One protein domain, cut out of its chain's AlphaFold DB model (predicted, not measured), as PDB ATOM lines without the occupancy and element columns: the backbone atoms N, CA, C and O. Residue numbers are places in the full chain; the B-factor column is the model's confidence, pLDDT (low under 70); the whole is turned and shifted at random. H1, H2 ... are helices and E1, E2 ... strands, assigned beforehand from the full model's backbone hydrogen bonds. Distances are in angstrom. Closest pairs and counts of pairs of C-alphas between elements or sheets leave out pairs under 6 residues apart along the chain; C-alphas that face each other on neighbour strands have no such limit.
ATOM      1  N   ASP A  73      28.185 -34.239  -6.014       82.50
ATOM      2  CA  ASP A  73      28.274 -34.736  -7.388       82.50
ATOM      3  C   ASP A  73      29.530 -34.280  -8.145       82.50
ATOM      4  O   ASP A  73      30.109 -35.020  -8.937       82.50
ATOM      5  N   ASN A  74      30.001 -33.065  -7.854       84.19
ATOM      6  CA  ASN A  74      31.139 -32.442  -8.528       84.19
ATOM      7  C   ASN A  74      32.517 -32.933  -8.051       84.19
ATOM      8  O   ASN A  74      33.539 -32.441  -8.537       84.19
ATOM      9  N   TRP A  75      32.570 -33.859  -7.092       85.38
ATOM     10  CA  TRP A  75      33.834 -34.414  -6.622       85.38
ATOM     11  C   TRP A  75      34.464 -35.321  -7.675       85.38
ATOM     12  O   TRP A  75      33.777 -36.024  -8.407       85.38
ATOM     13  N   LEU A  76      35.794 -35.308  -7.730       89.62
ATOM     14  CA  LEU A  76      36.580 -36.102  -8.669       89.62
ATOM     15  C   LEU A  76      37.207 -37.301  -7.958       89.62
ATOM     16  O   LEU A  76      37.926 -37.130  -6.966       89.62
ATOM     17  N   VAL A  77      36.961 -38.497  -8.488       89.38
ATOM     18  CA  VAL A  77      37.440 -39.774  -7.950       89.38
ATOM     19  C   VAL A  77      38.180 -40.575  -9.016       89.38
ATOM     20  O   VAL A  77      37.792 -40.590 -10.180       89.38
ATOM     21  N   ALA A  78      39.250 -41.247  -8.618       91.50
ATOM     22  CA  ALA A  78      39.875 -42.310  -9.392       91.50
ATOM     23  C   ALA A  78      39.345 -43.656  -8.879       91.50
ATOM     24  O   ALA A  78      39.252 -43.847  -7.665       91.50
ATOM     25  N   LEU A  79      38.982 -44.574  -9.777       89.50
ATOM     26  CA  LEU A  79      38.400 -45.878  -9.413       89.50
ATOM     27  C   LEU A  79      39.463 -46.960  -9.179       89.50
ATOM     28  O   LEU A  79      39.192 -47.976  -8.543       89.50
ATOM     29  N   SER A  80      40.690 -46.722  -9.637       88.50
ATOM     30  CA  SER A  80      41.849 -47.561  -9.360       88.50
ATOM     31  C   SER A  80      43.044 -46.717  -8.915       88.50
ATOM     32  O   SER A  80      43.106 -45.505  -9.142       88.50
ATOM     33  N   GLN A  81      44.019 -47.367  -8.280       87.44
ATOM     34  CA  GLN A  81      45.282 -46.717  -7.939       87.44
ATOM     35  C   GLN A  81      46.040 -46.275  -9.202       87.44
ATOM     36  O   GLN A  81      46.546 -45.158  -9.236       87.44
ATOM     37  N   ALA A  82      46.033 -47.098 -10.256       90.12
ATOM     38  CA  ALA A  82      46.637 -46.758 -11.541       90.12
ATOM     39  C   ALA A  82      45.991 -45.509 -12.165       90.12
ATOM     40  O   ALA A  82      46.693 -44.644 -12.682       90.12
ATOM     41  N   ASP A  83      44.663 -45.368 -12.071       91.31
ATOM     42  CA  ASP A  83      43.968 -44.162 -12.534       91.31
ATOM     43  C   ASP A  83      44.394 -42.926 -11.742       91.31
ATOM     44  O   ASP A  83      44.650 -41.881 -12.336       91.31
ATOM     45  N   LYS A  84      44.547 -43.047 -10.416       89.12
ATOM     46  CA  LYS A  84      45.045 -41.950  -9.575       89.12
ATOM     47  C   LYS A  84      46.447 -41.520 -10.007       89.12
ATOM     48  O   LYS A  84      46.688 -40.329 -10.181       89.12
ATOM     49  N   GLU A  85      47.356 -42.481 -10.160       88.69
ATOM     50  CA  GLU A  85      48.754 -42.247 -10.547       88.69
ATOM     51  C   GLU A  85      48.860 -41.623 -11.943       88.69
ATOM     52  O   GLU A  85      49.689 -40.748 -12.170       88.69
ATOM     53  N   GLN A  86      47.964 -42.002 -12.856       92.00
ATOM     54  CA  GLN A  86      47.903 -41.480 -14.224       92.00
ATOM     55  C   GLN A  86      47.016 -40.228 -14.346       92.00
ATOM     56  O   GLN A  86      46.733 -39.769 -15.452       92.00
ATOM     57  N   GLY A  87      46.558 -39.660 -13.223       89.69
ATOM     58  CA  GLY A  87      45.758 -38.435 -13.198       89.69
ATOM     59  C   GLY A  87      44.346 -38.575 -13.783       89.69
ATOM     60  O   GLY A  87      43.694 -37.564 -14.051       89.69
ATOM     61  N   ARG A  88      43.858 -39.803 -13.981       92.31
ATOM     62  CA  ARG A  88      42.514 -40.098 -14.477       92.31
ATOM     63  C   ARG A  88      41.507 -40.040 -13.340       92.31
ATOM     64  O   ARG A  88      41.428 -40.929 -12.495       92.31
ATOM     65  N   PHE A  89      40.700 -38.990 -13.355       91.25
ATOM     66  CA  PHE A  89      39.603 -38.814 -12.416       91.25
ATOM     67  C   PHE A  89      38.292 -38.630 -13.167       91.25
ATOM     68  O   PHE A  89      38.237 -37.921 -14.170       91.25
ATOM     69  N   VAL A  90      37.236 -39.222 -12.627       91.19
ATOM     70  CA  VAL A  90      35.857 -39.073 -13.093       91.19
ATOM     71  C   VAL A  90      35.029 -38.394 -12.013       91.19
ATOM     72  O   VAL A  90      35.382 -38.432 -10.831       91.19
ATOM     73  N   ARG A  91      33.945 -37.724 -12.401       89.75
ATOM     74  CA  ARG A  91      33.046 -37.101 -11.426       89.75
ATOM     75  C   ARG A  91      32.182 -38.154 -10.742       89.75
ATOM     76  O   ARG A  91      31.837 -39.158 -11.361       89.75
ATOM     77  N   VAL A  92      31.804 -37.913  -9.493       86.12
ATOM     78  CA  VAL A  92      30.924 -38.825  -8.748       86.12
ATOM     79  C   VAL A  92      29.585 -39.034  -9.457       86.12
ATOM     80  O   VAL A  92      29.139 -40.171  -9.562       86.12
ATOM     81  N   ASP A  93      28.980 -37.976  -9.993       86.62
ATOM     82  CA  ASP A  93      27.706 -38.056 -10.729       86.62
ATOM     83  C   ASP A  93      27.777 -38.822 -12.053       86.62
ATOM     84  O   ASP A  93      26.766 -39.337 -12.523       86.62
ATOM     85  N   SER A  94      28.963 -38.935 -12.650       87.56
ATOM     86  CA  SER A  94      29.159 -39.726 -13.869       87.56
ATOM     87  C   SER A  94      29.182 -41.236 -13.610       87.56
ATOM     88  O   SER A  94      29.134 -42.029 -14.550       87.56
ATOM     89  N   LEU A  95      29.256 -41.653 -12.341       84.44
ATOM     90  CA  LEU A  95      29.262 -43.058 -11.962       84.44
ATOM     91  C   LEU A  95      27.836 -43.614 -11.954       84.44
ATOM     92  O   LEU A  95      26.954 -43.099 -11.269       84.44
ATOM     93  N   GLN A  96      27.617 -44.717 -12.667       72.56
ATOM     94  CA  GLN A  96      26.325 -45.396 -12.645       72.56
ATOM     95  C   GLN A  96      26.070 -46.025 -11.269       72.56
ATOM     96  O   GLN A  96      26.851 -46.843 -10.779       72.56
ATOM     97  N   SER A  97      24.947 -45.650 -10.650       63.16
ATOM     98  CA  SER A  97      24.501 -46.199  -9.369       63.16
ATOM     99  C   SER A  97      23.998 -47.629  -9.554       63.16
ATOM    100  O   SER A  97      22.836 -47.865  -9.873       63.16
ATOM    101  N   ASN A  98      24.865 -48.612  -9.328       64.88
ATOM    102  CA  ASN A  98      24.481 -50.026  -9.273       64.88
ATOM    103  C   ASN A  98      24.175 -50.498  -7.835       64.88
ATOM    104  O   ASN A  98      24.120 -51.699  -7.577       64.88
ATOM    105  N   LYS A  99      24.002 -49.560  -6.883       66.00
ATOM    106  CA  LYS A  99      23.863 -49.812  -5.431       66.00
ATOM    107  C   LYS A  99      25.016 -50.627  -4.815       66.00
ATOM    108  O   LYS A  99      24.879 -51.123  -3.698       66.00
ATOM    109  N   GLN A 100      26.156 -50.754  -5.499       71.25
ATOM    110  CA  GLN A 100      27.334 -51.435  -4.966       71.25
ATOM    111  C   GLN A 100      28.271 -50.453  -4.271       71.25
ATOM    112  O   GLN A 100      28.396 -49.284  -4.632       71.25
ATOM    113  N   VAL A 101      28.968 -50.963  -3.260       77.25
ATOM    114  CA  VAL A 101      30.024 -50.218  -2.581       77.25
ATOM    115  C   VAL A 101      31.255 -50.198  -3.479       77.25
ATOM    116  O   VAL A 101      31.864 -51.237  -3.720       77.25
ATOM    117  N   MET A 102      31.651 -49.007  -3.920       78.19
ATOM    118  CA  MET A 102      32.891 -48.806  -4.667       78.19
ATOM    119  C   MET A 102      33.984 -48.228  -3.772       78.19
ATOM    120  O   MET A 102      33.712 -47.464  -2.844       78.19
ATOM    121  N   ARG A 103      35.235 -48.589  -4.063       83.19
ATOM    122  CA  ARG A 103      36.424 -47.957  -3.483       83.19
ATOM    123  C   ARG A 103      37.013 -47.016  -4.526       83.19
ATOM    124  O   ARG A 103      37.134 -47.396  -5.683       83.19
ATOM    125  N   GLY A 104      37.405 -45.821  -4.104       86.44
ATOM    126  CA  GLY A 104      38.039 -44.849  -4.983       86.44
ATOM    127  C   GLY A 104      38.957 -43.901  -4.224       86.44
ATOM    128  O   GLY A 104      38.980 -43.880  -2.994       86.44
ATOM    129  N   TRP A 105      39.718 -43.111  -4.971       87.88
ATOM    130  CA  TRP A 105      40.648 -42.119  -4.446       87.88
ATOM    131  C   TRP A 105      40.193 -40.724  -4.859       87.88
ATOM    132  O   TRP A 105      40.084 -40.426  -6.044       87.88
ATOM    133  N   LEU A 106      39.947 -39.852  -3.884       87.81
ATOM    134  CA  LEU A 106      39.544 -38.468  -4.138       87.81
ATOM    135  C   LEU A 106      40.742 -37.639  -4.627       87.81
ATOM    136  O   LEU A 106      41.809 -37.665  -4.011       87.81
ATOM    137  N   LYS A 107      40.551 -36.855  -5.696       84.25
ATOM    138  CA  LYS A 107      41.604 -36.019  -6.312       84.25
ATOM    139  C   LYS A 107      42.246 -35.023  -5.342       84.25
ATOM    140  O   LYS A 107      43.410 -34.675  -5.494       84.25
ATOM    141  N   CYS A 108      41.497 -34.555  -4.345       70.81
ATOM    142  CA  CYS A 108      41.943 -33.505  -3.429       70.81
ATOM    143  C   CYS A 108      43.043 -33.925  -2.432       70.81
ATOM    144  O   CYS A 108      43.538 -33.043  -1.737       70.81
ATOM    145  N   PHE A 109      43.450 -35.201  -2.369       65.81
ATOM    146  CA  PHE A 109      44.432 -35.699  -1.392       65.81
ATOM    147  C   PHE A 109      45.774 -36.064  -2.041       65.81
ATOM    148  O   PHE A 109      45.846 -36.969  -2.879       65.81
ATOM    149  N   SER A 110      46.846 -35.385  -1.619       55.84
ATOM    150  CA  SER A 110      48.201 -35.534  -2.174       55.84
ATOM    151  C   SER A 110      49.049 -36.639  -1.535       55.84
ATOM    152  O   SER A 110      50.043 -37.038  -2.129       55.84
ATOM    153  N   LEU A 111      48.669 -37.205  -0.388       42.12
ATOM    154  CA  LEU A 111      49.480 -38.215   0.303       42.12
ATOM    155  C   LEU A 111      48.657 -39.457   0.637       42.12
ATOM    156  O   LEU A 111      47.628 -39.347   1.286       42.12
ATOM    157  N   ALA A 112      49.115 -40.595   0.099       40.28
ATOM    158  CA  ALA A 112      49.075 -41.991   0.570       40.28
ATOM    159  C   ALA A 112      47.928 -42.547   1.446       40.28
ATOM    160  O   ALA A 112      48.031 -43.678   1.910       40.28
ATOM    161  N   GLU A 113      46.811 -41.861   1.638       43.53
ATOM    162  CA  GLU A 113      45.705 -42.368   2.436       43.53
ATOM    163  C   GLU A 113      44.576 -42.766   1.496       43.53
ATOM    164  O   GLU A 113      43.895 -41.948   0.873       43.53
ATOM    165  N   SER A 114      44.423 -44.081   1.322       39.88
ATOM    166  CA  SER A 114      43.265 -44.627   0.637       39.88
ATOM    167  C   SER A 114      42.038 -44.265   1.466       39.88
ATOM    168  O   SER A 114      41.772 -44.877   2.505       39.88
ATOM    169  N   LEU A 115      41.288 -43.266   1.028       42.00
ATOM    170  CA  LEU A 115      39.989 -43.004   1.606       42.00
ATOM    171  C   LEU A 115      39.083 -44.189   1.270       42.00
ATOM    172  O   LEU A 115      38.663 -44.387   0.134       42.00
ATOM    173  N   ARG A 116      38.815 -45.035   2.271       40.97
ATOM    174  CA  ARG A 116      37.713 -46.002   2.227       40.97
ATOM    175  C   ARG A 116      36.410 -45.219   2.350       40.97
ATOM    176  O   ARG A 116      35.756 -45.246   3.388       40.97
ATOM    177  N   THR A 117      36.037 -44.507   1.298       44.03
ATOM    178  CA  THR A 117      34.716 -43.895   1.234       44.03
ATOM    179  C   THR A 117      33.768 -44.942   0.677       44.03
ATOM    180  O   THR A 117      33.876 -45.318  -0.485       44.03
ATOM    181  N   LYS A 118      32.850 -45.449   1.508       44.31
ATOM    182  CA  LYS A 118      31.680 -46.164   0.996       44.31
ATOM    183  C   LYS A 118      30.801 -45.121   0.319       44.31
ATOM    184  O   LYS A 118      30.120 -44.361   0.997       44.31
ATOM    185  N   MET A 119      30.876 -45.037  -1.000       48.75
ATOM    186  CA  MET A 119      29.984 -44.177  -1.763       48.75
ATOM    187  C   MET A 119      28.672 -44.933  -1.974       48.75
ATOM    188  O   MET A 119      28.647 -45.934  -2.681       48.75
ATOM    189  N   ALA A 120      27.600 -44.483  -1.324       42.22
ATOM    190  CA  ALA A 120      26.249 -44.774  -1.781       42.22
ATOM    191  C   ALA A 120      25.889 -43.650  -2.756       42.22
ATOM    192  O   ALA A 120      25.864 -42.484  -2.364       42.22
ATOM    193  N   ALA A 121      25.730 -43.988  -4.032       40.56
ATOM    194  CA  ALA A 121      25.357 -43.014  -5.048       40.56
ATOM    195  C   ALA A 121      23.961 -42.427  -4.744       40.56
ATOM    196  O   ALA A 121      23.126 -43.131  -4.162       40.56
ATOM    197  N   PRO A 122      23.707 -41.155  -5.102       38.16
ATOM    198  CA  PRO A 122      22.417 -40.525  -4.864       38.16
ATOM    199  C   PRO A 122      21.306 -41.304  -5.576       38.16
ATOM    200  O   PRO A 122      21.477 -41.799  -6.693       38.16
ATOM    201  N   VAL A 123      20.175 -41.451  -4.891       43.12
ATOM    202  CA  VAL A 123      18.928 -41.902  -5.512       43.12
ATOM    203  C   VAL A 123      18.372 -40.689  -6.251       43.12
ATOM    204  O   VAL A 123      18.306 -39.612  -5.657       43.12
ATOM    205  N   GLY A 124      18.092 -40.865  -7.545       39.84
ATOM    206  CA  GLY A 124      17.517 -39.827  -8.404       39.84
ATOM    207  C   GLY A 124      16.132 -39.368  -7.972       39.84
ATOM    208  O   GLY A 124      15.517 -40.042  -7.113       39.84
TER     209      GLY A 124
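This is residues 73 to 124 of the 124 residues of the protein "Transposase, IS4 family protein" of Thiorhodococcus drewsii AZ1 (UniProt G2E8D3). You will find little regular structure here: a loosely looped chain around a small patch in which the short strand E1 lies between residues 90 to 91 and 105 to 106, with the short helix H1 just after E1. The last stretch, residues 111 to 124, runs the length of the model. The printed part has 52 residues, with one named strand and then one named helix, class mixed, and only 8 residues in named elements. It is compact, with a radius of gyration of the C-alphas of 10.7 A, and elongated, spanning 32 by 17 by 16 A.

Start at E1, residues 76 to 78, which pairs with no named strand. Its residues 76 to 77 pair antiparallel with residues 90 to 91, and 77 to 78 with 105 to 106, also antiparallel. A tight link leads to H1, residues 81 to 85; their closest C-alphas, Ala 78 and Lys 84, are 5.2 A apart. In H1 the O i to N i+4 pair is within hydrogen-bond range.

Find C-alpha 76 at (36.580, -36.102, -8.669); E1 runs 7.1 A from there. H1 ends at C-alpha 85, (48.754, -42.247, -10.547), 6.2 A from its first.

The farthest C-alphas, Leu 111 and Gly 124, are 33.2 A apart. The printed part has no cut; residues 86 to 124 hold no named element. Confidence is low at residues 97 to 99 and 109 to 124.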